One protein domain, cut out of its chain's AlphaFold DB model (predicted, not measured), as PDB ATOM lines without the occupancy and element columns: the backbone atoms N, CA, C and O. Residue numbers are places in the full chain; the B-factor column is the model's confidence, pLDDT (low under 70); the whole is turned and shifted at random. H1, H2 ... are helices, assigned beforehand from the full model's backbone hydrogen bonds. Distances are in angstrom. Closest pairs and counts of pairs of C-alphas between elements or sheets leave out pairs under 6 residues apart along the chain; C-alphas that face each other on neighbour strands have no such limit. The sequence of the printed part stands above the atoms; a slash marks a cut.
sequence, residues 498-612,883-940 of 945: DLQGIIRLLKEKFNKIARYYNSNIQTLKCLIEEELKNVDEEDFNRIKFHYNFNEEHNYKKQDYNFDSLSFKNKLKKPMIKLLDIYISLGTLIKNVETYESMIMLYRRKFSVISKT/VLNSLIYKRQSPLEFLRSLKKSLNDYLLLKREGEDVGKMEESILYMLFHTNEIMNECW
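What this domain is: This is residues 498 to 612 and 883 to 940 of the 945 residues of the protein "Surface-associated interspersed protein (SURFIN)" of Plasmodium relictum (UniProt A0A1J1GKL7). Picture a long, slender bundle of four helices, H1, H3, H5 and H6, side by side in a square; H1 and H3 are much the longest and run on well past H5 and H6, toward Asp 498 and Thr 612. H2 folds back after H1 and crosses H6 on the side of the bundle, its residues 548 to 552 sticking out together with residues 553 to 556, while the short H4 packs on H3 where H3 runs on. The printed part has 173 residues with six named helices, in the order H1, H2, H3, H4, H5, H6, and no named strand; the class is all helix. It is only just loose, close to compact, with a radius of gyration of the C-alphas of 19.0 A, and it is elongated, spanning 64 by 35 by 24 A.

Where its parts are: Find C-alpha 498 at (70.999, -58.170, 42.245); from there H1, residues 498 to 534, runs 53.8 A to C-alpha 534 at (17.367, -59.468, 38.064), with x falling along the way. Next look at H2, residues 537 to 552, 22.2 A long. After it, residues 553 to 577 hold no named element. H3, residues 578 to 612, then takes x back from C-alpha 578 at (21.041, -56.486, 48.764) to C-alpha 612 at (68.949, -44.862, 47.864), 49.3 A away. Past the cut comes H4, residues 883 to 890, 10.2 A long. H5, residues 892 to 914, covers 33.8 A. H6, residues 919 to 938, covers 29.7 A and ends at C-alpha 938 at (37.931, -47.792, 36.707).

How they stand to each other: Begin with the bundle of H1, H3, H5 and H6, helices that run up and down, each against the one before it in the chain. Look near Leu 524 and Ser 584, the closest C-alphas of H1 and H3 at 5.9 A: the two touch with residues 513 to 528 and 580 to 595 alone, at a shallow tilt of 17 degrees, opposite ways. H3 touches H5 with its residues 578 to 592 alone, closest at the C-alphas of Tyr 582 and Lys 902, 6.3 A, at a shallow tilt of 19 degrees. H5 and H6 form a helical hairpin; their closest C-alphas, of Leu 901 and Met 928, are 6.5 A apart. H6 touches residues 521 to 532 of H1, closest at the C-alphas of Lys 525 and Asn 933, 6.1 A. H1 and H5 are apart, and H3 and H6 are apart. Outside the bundle, residues 543 to 547 of H2 touch residues 926 to 931 of H6 at a steep tilt of 57 degrees, with the C-alphas of Ile 543 and Tyr 927 closest at 5.9 A. H4 touches H3 at a steep tilt of 40 degrees, with the C-alphas of Arg 603 and Leu 884 closest at 6.7 A. H4 and H5 meet only through their link. In the backbones of H2, H3 and H4 every O i to N i+4 pair is within hydrogen-bond range; in H1 it is 32 of 33, in H5 18 of 19 and in H6 14 of 16.

The domain as a whole: The two C-alphas farthest apart, those of Asp 498 and Gly 915, are 65.2 A apart. Residues 613 to 882 are not printed, and C-alphas 612 and 883 stand 19.1 A apart across the cut. Of the links that are printed whole, H2 to H3 is long, with 25 residues; the others are tight. The mean pLDDT of the printed part is 90.3; look for values under 70 at residues 556 to 560 and 562 to 567, within that long link.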
ATOM      1  N   ASP A 498      71.562 -58.677  40.982       93.44
ATOM      2  CA  ASP A 498      70.999 -58.170  42.245       93.44
ATOM      3  C   ASP A 498      69.986 -57.035  41.977       93.44
ATOM      4  O   ASP A 498      68.915 -56.997  42.585       93.44
ATOM      5  N   LEU A 499      70.292 -56.129  41.037       92.31
ATOM      6  CA  LEU A 499      69.407 -55.028  40.626       92.31
ATOM      7  C   LEU A 499      68.119 -55.546  39.957       92.31
ATOM      8  O   LEU A 499      67.023 -55.101  40.296       92.31
ATOM      9  N   GLN A 500      68.230 -56.518  39.049       92.62
ATOM     10  CA  GLN A 500      67.079 -57.170  38.414       92.62
ATOM     11  C   GLN A 500      66.257 -57.976  39.431       92.62
ATOM     12  O   GLN A 500      65.029 -57.894  39.432       92.62
ATOM     13  N   GLY A 501      66.911 -58.683  40.359       94.81
ATOM     14  CA  GLY A 501      66.255 -59.388  41.462       94.81
ATOM     15  C   GLY A 501      65.441 -58.453  42.363       94.81
ATOM     16  O   GLY A 501      64.320 -58.786  42.738       94.81
ATOM     17  N   ILE A 502      65.955 -57.249  42.638       94.00
ATOM     18  CA  ILE A 502      65.228 -56.179  43.337       94.00
ATOM     19  C   ILE A 502      63.973 -55.749  42.567       94.00
ATOM     20  O   ILE A 502      62.910 -55.649  43.176       94.00
ATOM     21  N   ILE A 503      64.062 -55.515  41.252       93.75
ATOM     22  CA  ILE A 503      62.886 -55.162  40.435       93.75
ATOM     23  C   ILE A 503      61.859 -56.289  40.450       93.75
ATOM     24  O   ILE A 503      60.690 -56.023  40.715       93.75
ATOM     25  N   ARG A 504      62.287 -57.541  40.247       95.62
ATOM     26  CA  ARG A 504      61.407 -58.715  40.267       95.62
ATOM     27  C   ARG A 504      60.660 -58.841  41.595       95.62
ATOM     28  O   ARG A 504      59.441 -58.938  41.582       95.62
ATOM     29  N   LEU A 505      61.365 -58.761  42.728       94.44
ATOM     30  CA  LEU A 505      60.751 -58.804  44.062       94.44
ATOM     31  C   LEU A 505      59.765 -57.647  44.287       94.44
ATOM     32  O   LEU A 505      58.732 -57.828  44.922       94.44
ATOM     33  N   LEU A 506      60.051 -56.452  43.762       92.75
ATOM     34  CA  LEU A 506      59.137 -55.312  43.854       92.75
ATOM     35  C   LEU A 506      57.890 -55.508  42.972       92.75
ATOM     36  O   LEU A 506      56.779 -55.308  43.458       92.75
ATOM     37  N   LYS A 507      58.041 -55.960  41.719       94.12
ATOM     38  CA  LYS A 507      56.905 -56.329  40.855       94.12
ATOM     39  C   LYS A 507      56.054 -57.422  41.509       94.12
ATOM     40  O   LYS A 507      54.849 -57.260  41.622       94.12
ATOM     41  N   GLU A 508      56.670 -58.472  42.052       94.31
ATOM     42  CA  GLU A 508      55.991 -59.576  42.744       94.31
ATOM     43  C   GLU A 508      55.185 -59.106  43.969       94.31
ATOM     44  O   GLU A 508      53.988 -59.383  44.077       94.31
ATOM     45  N   LYS A 509      55.807 -58.343  44.881       90.38
ATOM     46  CA  LYS A 509      55.144 -57.823  46.092       90.38
ATOM     47  C   LYS A 509      54.016 -56.845  45.744       90.38
ATOM     48  O   LYS A 509      53.012 -56.811  46.453       90.38
ATOM     49  N   PHE A 510      54.153 -56.074  44.660       90.50
ATOM     50  CA  PHE A 510      53.086 -55.226  44.124       90.50
ATOM     51  C   PHE A 510      51.950 -56.060  43.507       90.50
ATOM     52  O   PHE A 510      50.793 -55.879  43.882       90.50
ATOM     53  N   ASN A 511      52.265 -57.017  42.632       93.25
ATOM     54  CA  ASN A 511      51.287 -57.868  41.949       93.25
ATOM     55  C   ASN A 511      50.498 -58.730  42.950       93.25
ATOM     56  O   ASN A 511      49.299 -58.934  42.774       93.25
ATOM     57  N   LYS A 512      51.106 -59.148  44.071       92.31
ATOM     58  CA  LYS A 512      50.391 -59.804  45.181       92.31
ATOM     59  C   LYS A 512      49.330 -58.896  45.827       92.31
ATOM     60  O   LYS A 512      48.244 -59.379  46.138       92.31
ATOM     61  N   ILE A 513      49.608 -57.597  45.994       88.38
ATOM     62  CA  ILE A 513      48.609 -56.615  46.460       88.38
ATOM     63  C   ILE A 513      47.526 -56.422  45.388       88.38
ATOM     64  O   ILE A 513      46.343 -56.479  45.715       88.38
ATOM     65  N   ALA A 514      47.916 -56.254  44.118       91.19
ATOM     66  CA  ALA A 514      46.998 -56.069  42.993       91.19
ATOM     67  C   ALA A 514      45.988 -57.222  42.863       91.19
ATOM     68  O   ALA A 514      44.784 -56.983  42.870       91.19
ATOM     69  N   ARG A 515      46.461 -58.476  42.833       94.19
ATOM     70  CA  ARG A 515      45.613 -59.678  42.753       94.19
ATOM     71  C   ARG A 515      44.625 -59.766  43.911       94.19
ATOM     72  O   ARG A 515      43.446 -60.021  43.684       94.19
ATOM     73  N   TYR A 516      45.082 -59.531  45.143       91.00
ATOM     74  CA  TYR A 516      44.216 -59.640  46.317       91.00
ATOM     75  C   TYR A 516      43.166 -58.511  46.358       91.00
ATOM     76  O   TYR A 516      41.994 -58.775  46.630       91.00
ATOM     77  N   TYR A 517      43.539 -57.284  45.974       90.56
ATOM     78  CA  TYR A 517      42.613 -56.161  45.785       90.56
ATOM     79  C   TYR A 517      41.563 -56.454  44.696       90.56
ATOM     80  O   TYR A 517      40.360 -56.388  44.959       90.56
ATOM     81  N   ASN A 518      42.007 -56.851  43.498       93.31
ATOM     82  CA  ASN A 518      41.138 -57.160  42.360       93.31
ATOM     83  C   ASN A 518      40.184 -58.322  42.661       93.31
ATOM     84  O   ASN A 518      39.016 -58.257  42.291       93.31
ATOM     85  N   SER A 519      40.641 -59.355  43.378       94.81
ATOM     86  CA  SER A 519      39.793 -60.477  43.795       94.81
ATOM     87  C   SER A 519      38.625 -60.020  44.671       94.81
ATOM     88  O   SER A 519      37.506 -60.482  44.470       94.81
ATOM     89  N   ASN A 520      38.857 -59.096  45.612       91.00
ATOM     90  CA  ASN A 520      37.794 -58.551  46.462       91.00
ATOM     91  C   ASN A 520      36.801 -57.691  45.661       91.00
ATOM     92  O   ASN A 520      35.594 -57.786  45.883       91.00
ATOM     93  N   ILE A 521      37.293 -56.885  44.710       93.94
ATOM     94  CA  ILE A 521      36.426 -56.139  43.784       93.94
ATOM     95  C   ILE A 521      35.584 -57.099  42.944       93.94
ATOM     96  O   ILE A 521      34.372 -56.920  42.869       93.94
ATOM     97  N   GLN A 522      36.190 -58.135  42.359       95.81
ATOM     98  CA  GLN A 522      35.491 -59.082  41.495       95.81
ATOM     99  C   GLN A 522      34.371 -59.822  42.239       95.81
ATOM    100  O   GLN A 522      33.293 -59.997  41.676       95.81
ATOM    101  N   THR A 523      34.576 -60.205  43.505       95.88
ATOM    102  CA  THR A 523      33.526 -60.826  44.331       95.88
ATOM    103  C   THR A 523      32.304 -59.918  44.484       95.88
ATOM    104  O   THR A 523      31.185 -60.370  44.240       95.88
ATOM    105  N   LEU A 524      32.493 -58.642  44.840       96.38
ATOM    106  CA  LEU A 524      31.367 -57.711  44.967       96.38
ATOM    107  C   LEU A 524      30.754 -57.366  43.600       96.38
ATOM    108  O   LEU A 524      29.532 -57.297  43.481       96.38
ATOM    109  N   LYS A 525      31.579 -57.213  42.557       96.81
ATOM    110  CA  LYS A 525      31.115 -56.939  41.192       96.81
ATOM    111  C   LYS A 525      30.204 -58.047  40.672       96.81
ATOM    112  O   LYS A 525      29.150 -57.736  40.135       96.81
ATOM    113  N   CYS A 526      30.548 -59.319  40.892       97.12
ATOM    114  CA  CYS A 526      29.678 -60.442  40.536       97.12
ATOM    115  C   CYS A 526      28.292 -60.320  41.190       97.12
ATOM    116  O   CYS A 526      27.292 -60.402  40.482       97.12
ATOM    117  N   LEU A 527      28.219 -60.049  42.500       97.56
ATOM    118  CA  LEU A 527      26.940 -59.885  43.209       97.56
ATOM    119  C   LEU A 527      26.112 -58.712  42.657       97.56
ATOM    120  O   LEU A 527      24.895 -58.831  42.511       97.56
ATOM    121  N   ILE A 528      26.767 -57.597  42.318       97.06
ATOM    122  CA  ILE A 528      26.121 -56.423  41.718       97.06
ATOM    123  C   ILE A 528      25.632 -56.731  40.297       97.06
ATOM    124  O   ILE A 528      24.482 -56.441  39.982       97.06
ATOM    125  N   GLU A 529      26.448 -57.354  39.447       97.06
ATOM    126  CA  GLU A 529      26.039 -57.752  38.098       97.06
ATOM    127  C   GLU A 529      24.880 -58.757  38.109       97.06
ATOM    128  O   GLU A 529      23.999 -58.681  37.257       97.06
ATOM    129  N   GLU A 530      24.882 -59.719  39.033       96.69
ATOM    130  CA  GLU A 530      23.779 -60.667  39.207       96.69
ATOM    131  C   GLU A 530      22.488 -59.967  39.635       96.69
ATOM    132  O   GLU A 530      21.422 -60.304  39.127       96.69
ATOM    133  N   GLU A 531      22.570 -58.971  40.519       96.62
ATOM    134  CA  GLU A 531      21.393 -58.205  40.924       96.62
ATOM    135  C   GLU A 531      20.893 -57.284  39.805       96.62
ATOM    136  O   GLU A 531      19.694 -57.240  39.541       96.62
ATOM    137  N   LEU A 532      21.791 -56.628  39.063       95.81
ATOM    138  CA  LEU A 532      21.437 -55.838  37.878       95.81
ATOM    139  C   LEU A 532      20.774 -56.697  36.782       95.81
ATOM    140  O   LEU A 532      19.899 -56.200  36.078       95.81
ATOM    141  N   LYS A 533      21.118 -57.990  36.671       96.25
ATOM    142  CA  LYS A 533      20.450 -58.956  35.772       96.25
ATOM    143  C   LYS A 533      19.039 -59.351  36.245       96.25
ATOM    144  O   LYS A 533      18.233 -59.784  35.423       96.25
ATOM    145  N   ASN A 534      18.708 -59.182  37.530       94.62
ATOM    146  CA  ASN A 534      17.367 -59.468  38.064       94.62
ATOM    147  C   ASN A 534      16.345 -58.362  37.744       94.62
ATOM    148  O   ASN A 534      15.147 -58.643  37.706       94.62
ATOM    149  N   VAL A 535      16.806 -57.130  37.505       94.06
ATOM    150  CA  VAL A 535      16.016 -55.897  37.305       94.06
ATOM    151  C   VAL A 535      15.106 -55.975  36.063       94.06
ATOM    152  O   VAL A 535      15.192 -56.896  35.249       94.06
ATOM    153  N   ASP A 536      14.141 -55.063  35.935       95.12
ATOM    154  CA  ASP A 536      13.354 -54.917  34.706       95.12
ATOM    155  C   ASP A 536      14.121 -54.140  33.623       95.12
ATOM    156  O   ASP A 536      14.808 -53.165  33.916       95.12
ATOM    157  N   GLU A 537      13.990 -54.545  32.361       95.00
ATOM    158  CA  GLU A 537      14.747 -53.947  31.255       95.00
ATOM    159  C   GLU A 537      14.438 -52.449  31.054       95.00
ATOM    160  O   GLU A 537      15.329 -51.679  30.693       95.00
ATOM    161  N   GLU A 538      13.212 -52.000  31.344       93.75
ATOM    162  CA  GLU A 538      12.851 -50.576  31.270       93.75
ATOM    163  C   GLU A 538      13.499 -49.770  32.409       93.75
ATOM    164  O   GLU A 538      14.037 -48.686  32.180       93.75
ATOM    165  N   ASP A 539      13.509 -50.325  33.626       92.44
ATOM    166  CA  ASP A 539      14.135 -49.709  34.802       92.44
ATOM    167  C   ASP A 539      15.663 -49.616  34.640       92.44
ATOM    168  O   ASP A 539      16.260 -48.572  34.917       92.44
ATOM    169  N   PHE A 540      16.290 -50.673  34.112       93.62
ATOM    170  CA  PHE A 540      17.724 -50.718  33.830       93.62
ATOM    171  C   PHE A 540      18.136 -49.732  32.726       93.62
ATOM    172  O   PHE A 540      19.057 -48.936  32.924       93.62
ATOM    173  N   ASN A 541      17.445 -49.729  31.578       94.12
ATOM    174  CA  ASN A 541      17.772 -48.824  30.469       94.12
ATOM    175  C   ASN A 541      17.581 -47.347  30.847       94.12
ATOM    176  O   ASN A 541      18.399 -46.504  30.470       94.12
ATOM    177  N   ARG A 542      16.557 -47.034  31.651       91.88
ATOM    178  CA  ARG A 542      16.332 -45.701  32.228       91.88
ATOM    179  C   ARG A 542      17.509 -45.246  33.091       91.88
ATOM    180  O   ARG A 542      18.007 -44.136  32.912       91.88
ATOM    181  N   ILE A 543      17.995 -46.096  33.992       92.81
ATOM    182  CA  ILE A 543      19.125 -45.760  34.871       92.81
ATOM    183  C   ILE A 543      20.450 -45.673  34.107       92.81
ATOM    184  O   ILE A 543      21.216 -44.740  34.348       92.81
ATOM    185  N   LYS A 544      20.674 -46.541  33.116       94.94
ATOM    186  CA  LYS A 544      21.815 -46.439  32.197       94.94
ATOM    187  C   LYS A 544      21.809 -45.119  31.416       94.94
ATOM    188  O   LYS A 544      22.837 -44.456  31.343       94.94
ATOM    189  N   PHE A 545      20.656 -44.685  30.898       93.75
ATOM    190  CA  PHE A 545      20.520 -43.376  30.249       93.75
ATOM    191  C   PHE A 545      20.897 -42.222  31.195       93.75
ATOM    192  O   PHE A 545      21.655 -41.335  30.811       93.75
ATOM    193  N   HIS A 546      20.430 -42.254  32.448       90.19
ATOM    194  CA  HIS A 546      20.778 -41.231  33.439       90.19
ATOM    195  C   HIS A 546      22.253 -41.264  33.868       90.19
ATOM    196  O   HIS A 546      22.819 -40.201  34.121       90.19
ATOM    197  N   TYR A 547      22.893 -42.437  33.921       91.69
ATOM    198  CA  TYR A 547      24.340 -42.546  34.135       91.69
ATOM    199  C   TYR A 547      25.106 -41.887  32.976       91.69
ATOM    200  O   TYR A 547      25.878 -40.960  33.214       91.69
ATOM    201  N   ASN A 548      24.833 -42.304  31.732       93.44
ATOM    202  CA  ASN A 548      25.499 -41.784  30.533       93.44
ATOM    203  C   ASN A 548      25.348 -40.259  30.420       93.44
ATOM    204  O   ASN A 548      26.329 -39.550  30.222       93.44
ATOM    205  N   PHE A 549      24.131 -39.744  30.624       92.25
ATOM    206  CA  PHE A 549      23.861 -38.305  30.609       92.25
ATOM    207  C   PHE A 549      24.709 -37.542  31.641       92.25
ATOM    208  O   PHE A 549      25.241 -36.472  31.337       92.25
ATOM    209  N   ASN A 550      24.868 -38.088  32.852       88.69
ATOM    210  CA  ASN A 550      25.671 -37.469  33.906       88.69
ATOM    211  C   ASN A 550      27.181 -37.500  33.604       88.69
ATOM    212  O   ASN A 550      27.890 -36.555  33.962       88.69
ATOM    213  N   GLU A 551      27.658 -38.556  32.939       87.81
ATOM    214  CA  GLU A 551      29.045 -38.702  32.484       87.81
ATOM    215  C   GLU A 551      29.379 -37.715  31.352       87.81
ATOM    216  O   GLU A 551      30.300 -36.909  31.501       87.81
ATOM    217  N   GLU A 552      28.586 -37.700  30.274       92.56
ATOM    218  CA  GLU A 552      28.761 -36.818  29.105       92.56
ATOM    219  C   GLU A 552      28.877 -35.336  29.500       92.56
ATOM    220  O   GLU A 552      29.738 -34.606  29.005       92.56
ATOM    221  N   HIS A 553      28.041 -34.891  30.439       90.56
ATOM    222  CA  HIS A 553      27.975 -33.494  30.872       90.56
ATOM    223  C   HIS A 553      29.011 -33.123  31.948       90.56
ATOM    224  O   HIS A 553      29.034 -31.976  32.398       90.56
ATOM    225  N   ASN A 554      29.871 -34.060  32.374       83.25
ATOM    226  CA  ASN A 554      30.850 -33.859  33.451       83.25
ATOM    227  C   ASN A 554      30.229 -33.276  34.743       83.25
ATOM    228  O   ASN A 554      30.853 -32.469  35.447       83.25
ATOM    229  N   TYR A 555      29.002 -33.693  35.090       82.06
ATOM    230  CA  TYR A 555      28.393 -33.347  36.377       82.06
ATOM    231  C   TYR A 555      29.227 -33.988  37.496       82.06
ATOM    232  O   TYR A 555      29.190 -35.198  37.717       82.06
ATOM    233  N   LYS A 556      30.059 -33.158  38.143       61.16
ATOM    234  CA  LYS A 556      31.195 -33.584  38.974       61.16
ATOM    235  C   LYS A 556      30.802 -34.647  40.003       61.16
ATOM    236  O   LYS A 556      29.893 -34.412  40.795       61.16
ATOM    237  N   LYS A 557      31.586 -35.737  40.065       62.72
ATOM    238  CA  LYS A 557      31.411 -36.920  40.943       62.72
ATOM    239  C   LYS A 557      31.416 -36.647  42.477       62.72
ATOM    240  O   LYS A 557      31.648 -37.570  43.248       62.72
ATOM    241  N   GLN A 558      31.238 -35.404  42.945       56.72
ATOM    242  CA  GLN A 558      31.425 -34.989  44.350       56.72
ATOM    243  C   GLN A 558      30.145 -34.563  45.089       56.72
ATOM    244  O   GLN A 558      30.094 -34.742  46.300       56.72
ATOM    245  N   ASP A 559      29.110 -34.068  44.399       63.88
ATOM    246  CA  ASP A 559      27.841 -33.627  45.017       63.88
ATOM    247  C   ASP A 559      26.653 -34.516  44.595       63.88
ATOM    248  O   ASP A 559      25.554 -34.039  44.299       63.88
ATOM    249  N   TYR A 560      26.856 -35.840  44.556       67.50
ATOM    250  CA  TYR A 560      25.766 -36.795  44.337       67.50
ATOM    251  C   TYR A 560      24.860 -36.900  45.574       67.50
ATOM    252  O   TYR A 560      24.940 -37.844  46.360       67.50
ATOM    253  N   ASN A 561      23.955 -35.935  45.732       72.88
ATOM    254  CA  ASN A 561      22.812 -36.083  46.623       72.88
ATOM    255  C   ASN A 561      21.789 -37.041  45.981       72.88
ATOM    256  O   ASN A 561      20.887 -36.614  45.255       72.88
ATOM    257  N   PHE A 562      21.958 -38.344  46.223       68.69
ATOM    258  CA  PHE A 562      21.109 -39.401  45.663       68.69
ATOM    259  C   PHE A 562      19.627 -39.262  46.050       68.69
ATOM    260  O   PHE A 562      18.774 -39.662  45.264       68.69
ATOM    261  N   ASP A 563      19.304 -38.584  47.157       68.38
ATOM    262  CA  ASP A 563      17.922 -38.296  47.570       68.38
ATOM    263  C   ASP A 563      17.181 -37.387  46.565       68.38
ATOM    264  O   ASP A 563      15.949 -37.329  46.545       68.38
ATOM    265  N   SER A 564      17.924 -36.667  45.711       68.44
ATOM    266  CA  SER A 564      17.371 -35.808  44.657       68.44
ATOM    267  C   SER A 564      17.012 -36.548  43.362       68.44
ATOM    268  O   SER A 564      16.249 -36.013  42.554       68.44
ATOM    269  N   LEU A 565      17.483 -37.789  43.172       68.94
ATOM    270  CA  LEU A 565      17.155 -38.634  42.017       68.94
ATOM    271  C   LEU A 565      15.766 -39.277  42.165       68.94
ATOM    272  O   LEU A 565      15.589 -40.483  42.002       68.94
ATOM    273  N   SER A 566      14.747 -38.457  42.442       64.88
ATOM    274  CA  SER A 566      13.357 -38.902  42.423       64.88
ATOM    275  C   SER A 566      12.870 -39.053  40.979       64.88
ATOM    276  O   SER A 566      12.101 -38.233  40.455       64.88
ATOM    277  N   PHE A 567      13.258 -40.158  40.351       67.00
ATOM    278  CA  PHE A 567      12.336 -40.806  39.432       67.00
ATOM    279  C   PHE A 567      11.059 -41.193  40.229       67.00
ATOM    280  O   PHE A 567      11.006 -41.091  41.461       67.00
ATOM    281  N   LYS A 568       9.939 -41.417  39.534       75.75
ATOM    282  CA  LYS A 568       8.596 -41.399  40.161       75.75
ATOM    283  C   LYS A 568       7.878 -42.741  40.087       75.75
ATOM    284  O   LYS A 568       6.655 -42.787  40.214       75.75
ATOM    285  N   ASN A 569       8.638 -43.810  39.887       75.06
ATOM    286  CA  ASN A 569       8.108 -45.140  39.645       75.06
ATOM    287  C   ASN A 569       8.400 -46.034  40.859       75.06
ATOM    288  O   ASN A 569       9.198 -45.696  41.729       75.06
ATOM    289  N   LYS A 570       7.739 -47.189  40.929       83.75
ATOM    290  CA  LYS A 570       8.205 -48.306  41.761       83.75
ATOM    291  C   LYS A 570       8.817 -49.338  40.826       83.75
ATOM    292  O   LYS A 570       8.267 -49.548  39.743       83.75
ATOM    293  N   LEU A 571       9.929 -49.953  41.227       87.25
ATOM    294  CA  LEU A 571      10.578 -50.986  40.419       87.25
ATOM    295  C   LEU A 571       9.607 -52.146  40.177       87.25
ATOM    296  O   LEU A 571       8.885 -52.562  41.086       87.25
ATOM    297  N   LYS A 572       9.595 -52.697  38.959       88.88
ATOM    298  CA  LYS A 572       8.639 -53.772  38.613       88.88
ATOM    299  C   LYS A 572       8.960 -55.115  39.278       88.88
ATOM    300  O   LYS A 572       8.124 -56.019  39.271       88.88
ATOM    301  N   LYS A 573      10.167 -55.263  39.832       90.12
ATOM    302  CA  LYS A 573      10.666 -56.468  40.505       90.12
ATOM    303  C   LYS A 573      11.397 -56.079  41.798       90.12
ATOM    304  O   LYS A 573      12.127 -55.088  41.783       90.12
ATOM    305  N   PRO A 574      11.252 -56.845  42.892       89.69
ATOM    306  CA  PRO A 574      11.979 -56.591  44.130       89.69
ATOM    307  C   PRO A 574      13.454 -56.990  44.003       89.69
ATOM    308  O   PRO A 574      13.779 -58.012  43.400       89.69
ATOM    309  N   MET A 575      14.332 -56.225  44.646       91.56
ATOM    310  CA  MET A 575      15.730 -56.611  44.854       91.56
ATOM    311  C   MET A 575      15.846 -57.711  45.923       91.56
ATOM    312  O   MET A 575      15.131 -57.672  46.933       91.56
ATOM    313  N   ILE A 576      16.751 -58.670  45.705       94.06
ATOM    314  CA  ILE A 576      16.918 -59.899  46.496       94.06
ATOM    315  C   ILE A 576      18.336 -60.107  47.063       94.06
ATOM    316  O   ILE A 576      18.448 -60.654  48.156       94.06
ATOM    317  N   LYS A 577      19.407 -59.638  46.403       95.75
ATOM    318  CA  LYS A 577      20.817 -59.824  46.829       95.75
ATOM    319  C   LYS A 577      21.387 -58.673  47.667       95.75
ATOM    320  O   LYS A 577      22.564 -58.684  48.020       95.75
ATOM    321  N   LEU A 578      20.576 -57.678  48.032       94.69
ATOM    322  CA  LEU A 578      21.041 -56.486  48.764       94.69
ATOM    323  C   LEU A 578      21.735 -56.777  50.102       94.69
ATOM    324  O   LEU A 578      22.630 -56.024  50.484       94.69
ATOM    325  N   LEU A 579      21.356 -57.847  50.808       95.62
ATOM    326  CA  LEU A 579      22.028 -58.238  52.050       95.62
ATOM    327  C   LEU A 579      23.436 -58.790  51.776       95.62
ATOM    328  O   LEU A 579      24.387 -58.390  52.446       95.62
ATOM    329  N   ASP A 580      23.584 -59.635  50.755       96.69
ATOM    330  CA  ASP A 580      24.871 -60.207  50.343       96.69
ATOM    331  C   ASP A 580      25.808 -59.114  49.814       96.69
ATOM    332  O   ASP A 580      26.979 -59.052  50.191       96.69
ATOM    333  N   ILE A 581      25.266 -58.191  49.008       97.19
ATOM    334  CA  ILE A 581      25.955 -56.983  48.534       97.19
ATOM    335  C   ILE A 581      26.405 -56.128  49.725       97.19
ATOM    336  O   ILE A 581      27.564 -55.730  49.771       97.19
ATOM    337  N   TYR A 582      25.542 -55.876  50.718       97.25
ATOM    338  CA  TYR A 582      25.890 -55.093  51.911       97.25
ATOM    339  C   TYR A 582      27.008 -55.742  52.748       97.25
ATOM    340  O   TYR A 582      27.943 -55.055  53.170       97.25
ATOM    341  N   ILE A 583      26.949 -57.062  52.956       96.19
ATOM    342  CA  ILE A 583      27.974 -57.823  53.687       96.19
ATOM    343  C   ILE A 583      29.300 -57.809  52.912       96.19
ATOM    344  O   ILE A 583      30.340 -57.456  53.471       96.19
ATOM    345  N   SER A 584      29.265 -58.122  51.615       96.06
ATOM    346  CA  SER A 584      30.440 -58.134  50.737       96.06
ATOM    347  C   SER A 584      31.089 -56.747  50.622       96.06
ATOM    348  O   SER A 584      32.306 -56.626  50.745       96.06
ATOM    349  N   LEU A 585      30.291 -55.681  50.522       95.94
ATOM    350  CA  LEU A 585      30.734 -54.285  50.567       95.94
ATOM    351  C   LEU A 585      31.349 -53.902  51.920       95.94
ATOM    352  O   LEU A 585      32.346 -53.181  51.965       95.94
ATOM    353  N   GLY A 586      30.801 -54.411  53.025       96.44
ATOM    354  CA  GLY A 586      31.394 -54.271  54.352       96.44
ATOM    355  C   GLY A 586      32.794 -54.881  54.441       96.44
ATOM    356  O   GLY A 586      33.704 -54.229  54.956       96.44
ATOM    357  N   THR A 587      32.968 -56.081  53.889       95.50
ATOM    358  CA  THR A 587      34.259 -56.780  53.797       95.50
ATOM    359  C   THR A 587      35.229 -56.065  52.855       95.50
ATOM    360  O   THR A 587      36.375 -55.824  53.236       95.50
ATOM    361  N   LEU A 588      34.776 -55.647  51.666       93.81
ATOM    362  CA  LEU A 588      35.592 -54.914  50.695       93.81
ATOM    363  C   LEU A 588      36.154 -53.628  51.307       93.81
ATOM    364  O   LEU A 588      37.353 -53.402  51.206       93.81
ATOM    365  N   ILE A 589      35.330 -52.808  51.969       95.00
ATOM    366  CA  ILE A 589      35.784 -51.540  52.563       95.00
ATOM    367  C   ILE A 589      36.875 -51.782  53.618       95.00
ATOM    368  O   ILE A 589      37.936 -51.166  53.526       95.00
ATOM    369  N   LYS A 590      36.680 -52.741  54.536       95.19
ATOM    370  CA  LYS A 590      37.692 -53.112  55.546       95.19
ATOM    371  C   LYS A 590      38.998 -53.594  54.897       95.19
ATOM    372  O   LYS A 590      40.093 -53.241  55.343       95.19
ATOM    373  N   ASN A 591      38.896 -54.378  53.824       91.69
ATOM    374  CA  ASN A 591      40.061 -54.879  53.100       91.69
ATOM    375  C   ASN A 591      40.778 -53.743  52.351       91.69
ATOM    376  O   ASN A 591      41.998 -53.641  52.437       91.69
ATOM    377  N   VAL A 592      40.050 -52.818  51.716       89.00
ATOM    378  CA  VAL A 592      40.604 -51.623  51.050       89.00
ATOM    379  C   VAL A 592      41.285 -50.666  52.033       89.00
ATOM    380  O   VAL A 592      42.350 -50.139  51.716       89.00
ATOM    381  N   GLU A 593      40.741 -50.489  53.236       91.19
ATOM    382  CA  GLU A 593      41.368 -49.723  54.325       91.19
ATOM    383  C   GLU A 593      42.652 -50.408  54.834       91.19
ATOM    384  O   GLU A 593      43.676 -49.758  55.052       91.19
ATOM    385  N   THR A 594      42.657 -51.742  54.910       91.06
ATOM    386  CA  THR A 594      43.865 -52.530  55.216       91.06
ATOM    387  C   THR A 594      44.925 -52.389  54.109       91.06
ATOM    388  O   THR A 594      46.111 -52.181  54.391       91.06
ATOM    389  N   TYR A 595      44.516 -52.425  52.834       87.88
ATOM    390  CA  TYR A 595      45.409 -52.200  51.694       87.88
ATOM    391  C   TYR A 595      45.910 -50.759  51.606       87.88
ATOM    392  O   TYR A 595      47.021 -50.548  51.131       87.88
ATOM    393  N   GLU A 596      45.151 -49.762  52.064       88.75
ATOM    394  CA  GLU A 596      45.626 -48.381  52.168       88.75
ATOM    395  C   GLU A 596      46.874 -48.299  53.053       88.75
ATOM    396  O   GLU A 596      47.904 -47.793  52.595       88.75
ATOM    397  N   SER A 597      46.831 -48.887  54.250       90.25
ATOM    398  CA  SER A 597      47.993 -48.982  55.139       90.25
ATOM    399  C   SER A 597      49.161 -49.728  54.481       90.25
ATOM    400  O   SER A 597      50.292 -49.235  54.495       90.25
ATOM    401  N   MET A 598      48.905 -50.865  53.819       89.81
ATOM    402  CA  MET A 598      49.952 -51.628  53.118       89.81
ATOM    403  C   MET A 598      50.574 -50.856  51.942       89.81
ATOM    404  O   MET A 598      51.794 -50.829  51.809       89.81
ATOM    405  N   ILE A 599      49.773 -50.187  51.108       89.19
ATOM    406  CA  ILE A 599      50.235 -49.410  49.945       89.19
ATOM    407  C   ILE A 599      50.982 -48.147  50.400       89.19
ATOM    408  O   ILE A 599      51.986 -47.771  49.792       89.19
ATOM    409  N   MET A 600      50.555 -47.506  51.489       91.19
ATOM    410  CA  MET A 600      51.263 -46.360  52.066       91.19
ATOM    411  C   MET A 600      52.594 -46.775  52.705       91.19
ATOM    412  O   MET A 600      53.607 -46.102  52.488       91.19
ATOM    413  N   LEU A 601      52.641 -47.912  53.408       90.25
ATOM    414  CA  LEU A 601      53.883 -48.524  53.890       90.25
ATOM    415  C   LEU A 601      54.813 -48.889  52.722       90.25
ATOM    416  O   LEU A 601      55.986 -48.502  52.736       90.25
ATOM    417  N   TYR A 602      54.284 -49.546  51.682       91.44
ATOM    418  CA  TYR A 602      55.000 -49.864  50.446       91.44
ATOM    419  C   TYR A 602      55.606 -48.592  49.857       91.44
ATOM    420  O   TYR A 602      56.818 -48.522  49.677       91.44
ATOM    421  N   ARG A 603      54.806 -47.547  49.608       92.25
ATOM    422  CA  ARG A 603      55.272 -46.269  49.045       92.25
ATOM    423  C   ARG A 603      56.341 -45.608  49.914       92.25
ATOM    424  O   ARG A 603      57.316 -45.100  49.361       92.25
ATOM    425  N   ARG A 604      56.201 -45.620  51.246       92.12
ATOM    426  CA  ARG A 604      57.218 -45.094  52.179       92.12
ATOM    427  C   ARG A 604      58.548 -45.852  52.023       92.12
ATOM    428  O   ARG A 604      59.573 -45.220  51.768       92.12
ATOM    429  N   LYS A 605      58.542 -47.189  52.084       91.00
ATOM    430  CA  LYS A 605      59.753 -48.032  51.956       91.00
ATOM    431  C   LYS A 605      60.348 -47.991  50.538       91.00
ATOM    432  O   LYS A 605      61.556 -47.814  50.384       91.00
ATOM    433  N   PHE A 606      59.511 -48.039  49.503       92.81
ATOM    434  CA  PHE A 606      59.898 -47.878  48.101       92.81
ATOM    435  C   PHE A 606      60.511 -46.498  47.825       92.81
ATOM    436  O   PHE A 606      61.465 -46.392  47.062       92.81
ATOM    437  N   SER A 607      60.029 -45.430  48.468       92.50
ATOM    438  CA  SER A 607      60.649 -44.102  48.364       92.50
ATOM    439  C   SER A 607      62.080 -44.100  48.917       92.50
ATOM    440  O   SER A 607      62.968 -43.515  48.295       92.50
ATOM    441  N   VAL A 608      62.345 -44.817  50.021       92.88
ATOM    442  CA  VAL A 608      63.710 -45.010  50.547       92.88
ATOM    443  C   VAL A 608      64.573 -45.811  49.571       92.88
ATOM    444  O   VAL A 608      65.696 -45.392  49.297       92.88
ATOM    445  N   ILE A 609      64.053 -46.903  49.002       92.50
ATOM    446  CA  ILE A 609      64.717 -47.706  47.959       92.50
ATOM    447  C   ILE A 609      65.054 -46.851  46.728       92.50
ATOM    448  O   ILE A 609      66.214 -46.741  46.352       92.50
ATOM    449  N   SER A 610      64.069 -46.171  46.142       92.12
ATOM    450  CA  SER A 610      64.209 -45.326  44.949       92.12
ATOM    451  C   SER A 610      65.192 -44.168  45.176       92.12
ATOM    452  O   SER A 610      66.039 -43.884  44.324       92.12
ATOM    453  N   LYS A 611      65.147 -43.537  46.359       93.44
ATOM    454  CA  LYS A 611      66.098 -42.496  46.767       93.44
ATOM    455  C   LYS A 611      67.512 -43.060  46.937       93.44
ATOM    456  O   LYS A 611      68.438 -42.520  46.338       93.44
ATOM    457  N   THR A 612      67.666 -44.164  47.667       92.44
ATOM    458  CA  THR A 612      68.949 -44.862  47.864       92.44
ATOM    459  C   THR A 612      69.559 -45.270  46.525       92.44
ATOM    460  O   THR A 612      70.690 -44.890  46.254       92.44
ATOM    461  N   VAL A 883      53.110 -45.958  38.949       90.12
ATOM    462  CA  VAL A 883      51.989 -46.869  39.239       90.12
ATOM    463  C   VAL A 883      51.548 -46.744  40.703       90.12
ATOM    464  O   VAL A 883      50.379 -46.476  40.962       90.12
ATOM    465  N   LEU A 884      52.479 -46.799  41.665       90.50
ATOM    466  CA  LEU A 884      52.182 -46.613  43.097       90.50
ATOM    467  C   LEU A 884      51.500 -45.271  43.411       90.50
ATOM    468  O   LEU A 884      50.591 -45.213  44.238       90.50
ATOM    469  N   ASN A 885      51.934 -44.182  42.768       89.38
ATOM    470  CA  ASN A 885      51.291 -42.876  42.930       89.38
ATOM    471  C   ASN A 885      49.896 -42.844  42.282       89.38
ATOM    472  O   ASN A 885      48.982 -42.254  42.854       89.38
ATOM    473  N   SER A 886      49.727 -43.490  41.122       87.94
ATOM    474  CA  SER A 886      48.444 -43.592  40.420       87.94
ATOM    475  C   SER A 886      47.408 -44.360  41.243       87.94
ATOM    476  O   SER A 886      46.293 -43.870  41.384       87.94
ATOM    477  N   LEU A 887      47.785 -45.479  41.880       87.44
ATOM    478  CA  LEU A 887      46.890 -46.228  42.774       87.44
ATOM    479  C   LEU A 887      46.333 -45.369  43.909       87.44
ATOM    480  O   LEU A 887      45.133 -45.377  44.168       87.44
ATOM    481  N   ILE A 888      47.204 -44.618  44.583       87.31
ATOM    482  CA  ILE A 888      46.810 -43.806  45.740       87.31
ATOM    483  C   ILE A 888      45.869 -42.673  45.320       87.31
ATOM    484  O   ILE A 888      44.976 -42.328  46.085       87.31
ATOM    485  N   TYR A 889      46.025 -42.134  44.108       85.75
ATOM    486  CA  TYR A 889      45.093 -41.157  43.549       85.75
ATOM    487  C   TYR A 889      43.761 -41.802  43.126       85.75
ATOM    488  O   TYR A 889      42.699 -41.356  43.551       85.75
ATOM    489  N   LYS A 890      43.812 -42.892  42.345       84.69
ATOM    490  CA  LYS A 890      42.629 -43.605  41.837       84.69
ATOM    491  C   LYS A 890      41.705 -44.124  42.945       84.69
ATOM    492  O   LYS A 890      40.501 -44.152  42.743       84.69
ATOM    493  N   ARG A 891      42.242 -44.544  44.098       82.31
ATOM    494  CA  ARG A 891      41.475 -45.233  45.155       82.31
ATOM    495  C   ARG A 891      40.560 -44.321  45.990       82.31
ATOM    496  O   ARG A 891      39.599 -44.823  46.562       82.31
ATOM    497  N   GLN A 892      40.839 -43.015  46.101       84.88
ATOM    498  CA  GLN A 892      40.144 -42.152  47.076       84.88
ATOM    499  C   GLN A 892      38.643 -41.989  46.779       84.88
ATOM    500  O   GLN A 892      37.819 -42.372  47.606       84.88
ATOM    501  N   SER A 893      38.288 -41.495  45.588       87.69
ATOM    502  CA  SER A 893      36.883 -41.267  45.207       87.69
ATOM    503  C   SER A 893      36.032 -42.555  45.200       87.69
ATOM    504  O   SER A 893      34.935 -42.526  45.761       87.69
ATOM    505  N   PRO A 894      36.514 -43.705  44.682       89.69
ATOM    506  CA  PRO A 894      35.805 -44.976  44.812       89.69
ATOM    507  C   PRO A 894      35.556 -45.413  46.257       89.69
ATOM    508  O   PRO A 894      34.463 -45.875  46.561       89.69
ATOM    509  N   LEU A 895      36.523 -45.257  47.169       90.94
ATOM    510  CA  LEU A 895      36.347 -45.657  48.570       90.94
ATOM    511  C   LEU A 895      35.311 -44.782  49.296       90.94
ATOM    512  O   LEU A 895      34.508 -45.293  50.077       90.94
ATOM    513  N   GLU A 896      35.292 -43.477  49.018       91.44
ATOM    514  CA  GLU A 896      34.255 -42.559  49.510       91.44
ATOM    515  C   GLU A 896      32.867 -42.950  48.981       91.44
ATOM    516  O   GLU A 896      31.909 -43.043  49.753       91.44
ATOM    517  N   PHE A 897      32.765 -43.277  47.690       91.44
ATOM    518  CA  PHE A 897      31.513 -43.715  47.078       91.44
ATOM    519  C   PHE A 897      31.022 -45.076  47.608       91.44
ATOM    520  O   PHE A 897      29.848 -45.207  47.955       91.44
ATOM    521  N   LEU A 898      31.910 -46.063  47.777       93.81
ATOM    522  CA  LEU A 898      31.585 -47.366  48.376       93.81
ATOM    523  C   LEU A 898      31.071 -47.221  49.818       93.81
ATOM    524  O   LEU A 898      30.100 -47.880  50.197       93.81
ATOM    525  N   ARG A 899      31.667 -46.326  50.622       95.06
ATOM    526  CA  ARG A 899      31.159 -45.990  51.966       95.06
ATOM    527  C   ARG A 899      29.769 -45.344  51.906       95.06
ATOM    528  O   ARG A 899      28.925 -45.682  52.734       95.06
ATOM    529  N   SER A 900      29.514 -44.479  50.921       93.44
ATOM    530  CA  SER A 900      28.191 -43.878  50.687       93.44
ATOM    531  C   SER A 900      27.137 -44.941  50.349       93.44
ATOM    532  O   SER A 900      26.129 -45.040  51.048       93.44
ATOM    533  N   LEU A 901      27.415 -45.825  49.377       94.56
ATOM    534  CA  LEU A 901      26.549 -46.968  49.052       94.56
ATOM    535  C   LEU A 901      26.275 -47.829  50.294       94.56
ATOM    536  O   LEU A 901      25.125 -48.184  50.540       94.56
ATOM    537  N   LYS A 902      27.300 -48.147  51.099       96.50
ATOM    538  CA  LYS A 902      27.124 -48.970  52.307       96.50
ATOM    539  C   LYS A 902      26.164 -48.318  53.300       96.50
ATOM    540  O   LYS A 902      25.358 -49.026  53.902       96.50
ATOM    541  N   LYS A 903      26.230 -46.993  53.457       95.75
ATOM    542  CA  LYS A 903      25.288 -46.244  54.292       95.75
ATOM    543  C   LYS A 903      23.869 -46.307  53.712       95.75
ATOM    544  O   LYS A 903      22.961 -46.738  54.409       95.75
ATOM    545  N   SER A 904      23.677 -45.986  52.434       93.75
ATOM    546  CA  SER A 904      22.345 -46.018  51.811       93.75
ATOM    547  C   SER A 904      21.710 -47.417  51.823       93.75
ATOM    548  O   SER A 904      20.508 -47.544  52.042       93.75
ATOM    549  N   LEU A 905      22.508 -48.479  51.656       95.50
ATOM    550  CA  LEU A 905      22.054 -49.866  51.814       95.50
ATOM    551  C   LEU A 905      21.660 -50.188  53.262       95.50
ATOM    552  O   LEU A 905      20.627 -50.814  53.474       95.50
ATOM    553  N   ASN A 906      22.449 -49.756  54.253       96.31
ATOM    554  CA  ASN A 906      22.111 -49.906  55.670       96.31
ATOM    555  C   ASN A 906      20.761 -49.255  55.992       96.31
ATOM    556  O   ASN A 906      19.878 -49.896  56.555       96.31
ATOM    557  N   ASP A 907      20.607 -47.995  55.593       94.56
ATOM    558  CA  ASP A 907      19.449 -47.175  55.930       94.56
ATOM    559  C   ASP A 907      18.179 -47.747  55.262       94.56
ATOM    560  O   ASP A 907      17.148 -47.903  55.914       94.56
ATOM    561  N   TYR A 908      18.274 -48.222  54.014       94.44
ATOM    562  CA  TYR A 908      17.200 -48.968  53.342       94.44
ATOM    563  C   TYR A 908      16.847 -50.296  54.029       94.44
ATOM    564  O   TYR A 908      15.667 -50.614  54.193       94.44
ATOM    565  N   LEU A 909      17.846 -51.085  54.440       94.75
ATOM    566  CA  LEU A 909      17.632 -52.372  55.117       94.75
ATOM    567  C   LEU A 909      17.008 -52.208  56.516       94.75
ATOM    568  O   LEU A 909      16.393 -53.156  57.015       94.75
ATOM    569  N   LEU A 910      17.133 -51.027  57.132       95.12
ATOM    570  CA  LEU A 910      16.409 -50.642  58.345       95.12
ATOM    571  C   LEU A 910      14.954 -50.265  58.028       95.12
ATOM    572  O   LEU A 910      14.046 -50.948  58.500       95.12
ATOM    573  N   LEU A 911      14.714 -49.286  57.148       94.69
ATOM    574  CA  LEU A 911      13.353 -48.836  56.805       94.69
ATOM    575  C   LEU A 911      12.474 -49.972  56.241       94.69
ATOM    576  O   LEU A 911      11.294 -50.093  56.574       94.69
ATOM    577  N   LYS A 912      13.060 -50.878  55.445       93.94
ATOM    578  CA  LYS A 912      12.382 -52.075  54.913       93.94
ATOM    579  C   LYS A 912      12.050 -53.121  55.987       93.94
ATOM    580  O   LYS A 912      11.126 -53.907  55.797       93.94
ATOM    581  N   ARG A 913      12.781 -53.142  57.110       94.31
ATOM    582  CA  ARG A 913      12.481 -53.981  58.285       94.31
ATOM    583  C   ARG A 913      11.363 -53.378  59.137       94.31
ATOM    584  O   ARG A 913      10.578 -54.123  59.711       94.31
ATOM    585  N   GLU A 914      11.302 -52.052  59.203       96.12
ATOM    586  CA  GLU A 914      10.279 -51.296  59.938       96.12
ATOM    587  C   GLU A 914       8.953 -51.192  59.159       96.12
ATOM    588  O   GLU A 914       7.897 -50.992  59.756       96.12
ATOM    589  N   GLY A 915       8.986 -51.444  57.844       94.38
ATOM    590  CA  GLY A 915       7.808 -51.567  56.983       94.38
ATOM    591  C   GLY A 915       7.428 -50.286  56.237       94.38
ATOM    592  O   GLY A 915       6.291 -50.170  55.778       94.38
ATOM    593  N   GLU A 916       8.347 -49.326  56.117       94.00
ATOM    594  CA  GLU A 916       8.099 -48.066  55.412       94.00
ATOM    595  C   GLU A 916       8.078 -48.221  53.877       94.00
ATOM    596  O   GLU A 916       8.629 -49.166  53.306       94.00
ATOM    597  N   ASP A 917       7.459 -47.259  53.177       88.44
ATOM    598  CA  ASP A 917       7.409 -47.239  51.708       88.44
ATOM    599  C   ASP A 917       8.731 -46.744  51.095       88.44
ATOM    600  O   ASP A 917       8.864 -45.614  50.618       88.44
ATOM    601  N   VAL A 918       9.713 -47.641  51.084       89.06
ATOM    602  CA  VAL A 918      11.069 -47.433  50.554       89.06
ATOM    603  C   VAL A 918      11.153 -47.251  49.027       89.06
ATOM    604  O   VAL A 918      12.254 -47.120  48.499       89.06
ATOM    605  N   GLY A 919      10.038 -47.203  48.284       83.69
ATOM    606  CA  GLY A 919      10.034 -47.286  46.812       83.69
ATOM    607  C   GLY A 919      10.903 -46.253  46.069       83.69
ATOM    608  O   GLY A 919      11.516 -46.589  45.063       83.69
ATOM    609  N   LYS A 920      11.041 -45.020  46.585       82.25
ATOM    610  CA  LYS A 920      11.968 -44.005  46.021       82.25
ATOM    611  C   LYS A 920      13.447 -44.366  46.218       82.25
ATOM    612  O   LYS A 920      14.306 -44.020  45.408       82.25
ATOM    613  N   MET A 921      13.743 -45.023  47.335       87.00
ATOM    614  CA  MET A 921      15.091 -45.400  47.740       87.00
ATOM    615  C   MET A 921      15.600 -46.584  46.912       87.00
ATOM    616  O   MET A 921      16.790 -46.655  46.628       87.00
ATOM    617  N   GLU A 922      14.700 -47.457  46.446       90.25
ATOM    618  CA  GLU A 922      15.027 -48.572  45.545       90.25
ATOM    619  C   GLU A 922      15.608 -48.094  44.210       90.25
ATOM    620  O   GLU A 922      16.612 -48.634  43.754       90.25
ATOM    621  N   GLU A 923      15.046 -47.044  43.605       88.44
ATOM    622  CA  GLU A 923      15.579 -46.487  42.351       88.44
ATOM    623  C   GLU A 923      16.940 -45.795  42.560       88.44
ATOM    624  O   GLU A 923      17.845 -45.931  41.736       88.44
ATOM    625  N   SER A 924      17.117 -45.111  43.696       90.81
ATOM    626  CA  SER A 924      18.394 -44.485  44.072       90.81
ATOM    627  C   SER A 924      19.483 -45.529  44.353       90.81
ATOM    628  O   SER A 924      20.628 -45.359  43.934       90.81
ATOM    629  N   ILE A 925      19.131 -46.642  45.007       93.81
ATOM    630  CA  ILE A 925      20.015 -47.800  45.200       93.81
ATOM    631  C   ILE A 925      20.362 -48.436  43.861       93.81
ATOM    632  O   ILE A 925      21.538 -48.680  43.615       93.81
ATOM    633  N   LEU A 926      19.392 -48.641  42.968       94.06
ATOM    634  CA  LEU A 926      19.651 -49.214  41.649       94.06
ATOM    635  C   LEU A 926      20.633 -48.354  40.837       94.06
ATOM    636  O   LEU A 926      21.564 -48.886  40.232       94.06
ATOM    637  N   TYR A 927      20.485 -47.026  40.891       93.38
ATOM    638  CA  TYR A 927      21.440 -46.094  40.289       93.38
ATOM    639  C   TYR A 927      22.831 -46.195  40.940       93.38
ATOM    640  O   TYR A 927      23.834 -46.274  40.230       93.38
ATOM    641  N   MET A 928      22.918 -46.242  42.276       94.62
ATOM    642  CA  MET A 928      24.201 -46.402  42.971       94.62
ATOM    643  C   MET A 928      24.870 -47.752  42.666       94.62
ATOM    644  O   MET A 928      26.082 -47.783  42.472       94.62
ATOM    645  N   LEU A 929      24.121 -48.854  42.561       96.00
ATOM    646  CA  LEU A 929      24.647 -50.169  42.175       96.00
ATOM    647  C   LEU A 929      25.180 -50.161  40.735       96.00
ATOM    648  O   LEU A 929      26.292 -50.631  40.500       96.00
ATOM    649  N   PHE A 930      24.452 -49.551  39.793       95.69
ATOM    650  CA  PHE A 930      24.928 -49.366  38.419       95.69
ATOM    651  C   PHE A 930      26.222 -48.531  38.376       95.69
ATOM    652  O   PHE A 930      27.225 -48.964  37.814       95.69
ATOM    653  N   HIS A 931      26.249 -47.380  39.056       93.81
ATOM    654  CA  HIS A 931      27.437 -46.520  39.140       93.81
ATOM    655  C   HIS A 931      28.621 -47.221  39.841       93.81
ATOM    656  O   HIS A 931      29.779 -46.975  39.506       93.81
ATOM    657  N   THR A 932      28.348 -48.146  40.771       94.75
ATOM    658  CA  THR A 932      29.367 -48.990  41.420       94.75
ATOM    659  C   THR A 932      29.989 -49.981  40.445       94.75
ATOM    660  O   THR A 932      31.210 -50.130  40.448       94.75
ATOM    661  N   ASN A 933      29.183 -50.626  39.595       96.00
ATOM    662  CA  ASN A 933      29.673 -51.574  38.594       96.00
ATOM    663  C   ASN A 933      30.694 -50.928  37.644       96.00
ATOM    664  O   ASN A 933      31.747 -51.511  37.382       96.00
ATOM    665  N   GLU A 934      30.422 -49.699  37.196       94.38
ATOM    666  CA  GLU A 934      31.326 -48.969  36.303       94.38
ATOM    667  C   GLU A 934      32.561 -48.418  37.029       94.38
ATOM    668  O   GLU A 934      33.684 -48.574  36.543       94.38
ATOM    669  N   ILE A 935      32.410 -47.895  38.252       91.31
ATOM    670  CA  ILE A 935      33.562 -47.517  39.088       91.31
ATOM    671  C   ILE A 935      34.485 -48.716  39.359       91.31
ATOM    672  O   ILE A 935      35.704 -48.549  39.393       91.31
ATOM    673  N   MET A 936      33.958 -49.935  39.504       92.12
ATOM    674  CA  MET A 936      34.787 -51.134  39.682       92.12
ATOM    675  C   MET A 936      35.661 -51.446  38.462       92.12
ATOM    676  O   MET A 936      36.774 -51.942  38.645       92.12
ATOM    677  N   ASN A 937      35.223 -51.083  37.251       90.31
ATOM    678  CA  ASN A 937      36.052 -51.148  36.046       90.31
ATOM    679  C   ASN A 937      37.188 -50.095  36.105       90.31
ATOM    680  O   ASN A 937      38.346 -50.430  35.856       90.31
ATOM    681  N   GLU A 938      36.906 -48.848  36.516       88.94
ATOM    682  CA  GLU A 938      37.931 -47.792  36.707       88.94
ATOM    683  C   GLU A 938      38.988 -48.154  37.777       88.94
ATOM    684  O   GLU A 938      40.163 -47.756  37.675       88.94
ATOM    685  N   CYS A 939      38.554 -48.890  38.809       88.50
ATOM    686  CA  CYS A 939      39.337 -49.287  39.983       88.50
ATOM    687  C   CYS A 939      40.340 -50.414  39.740       88.50
ATOM    688  O   CYS A 939      41.213 -50.602  40.591       88.50
ATOM    689  N   TRP A 940      40.203 -51.184  38.657       91.38
ATOM    690  CA  TRP A 940      41.007 -52.385  38.441       91.38
ATOM    691  C   TRP A 940      42.510 -52.072  38.441       91.38
ATOM    692  O   TRP A 940      42.980 -51.147  37.766       91.38
TER     693      TRP A 940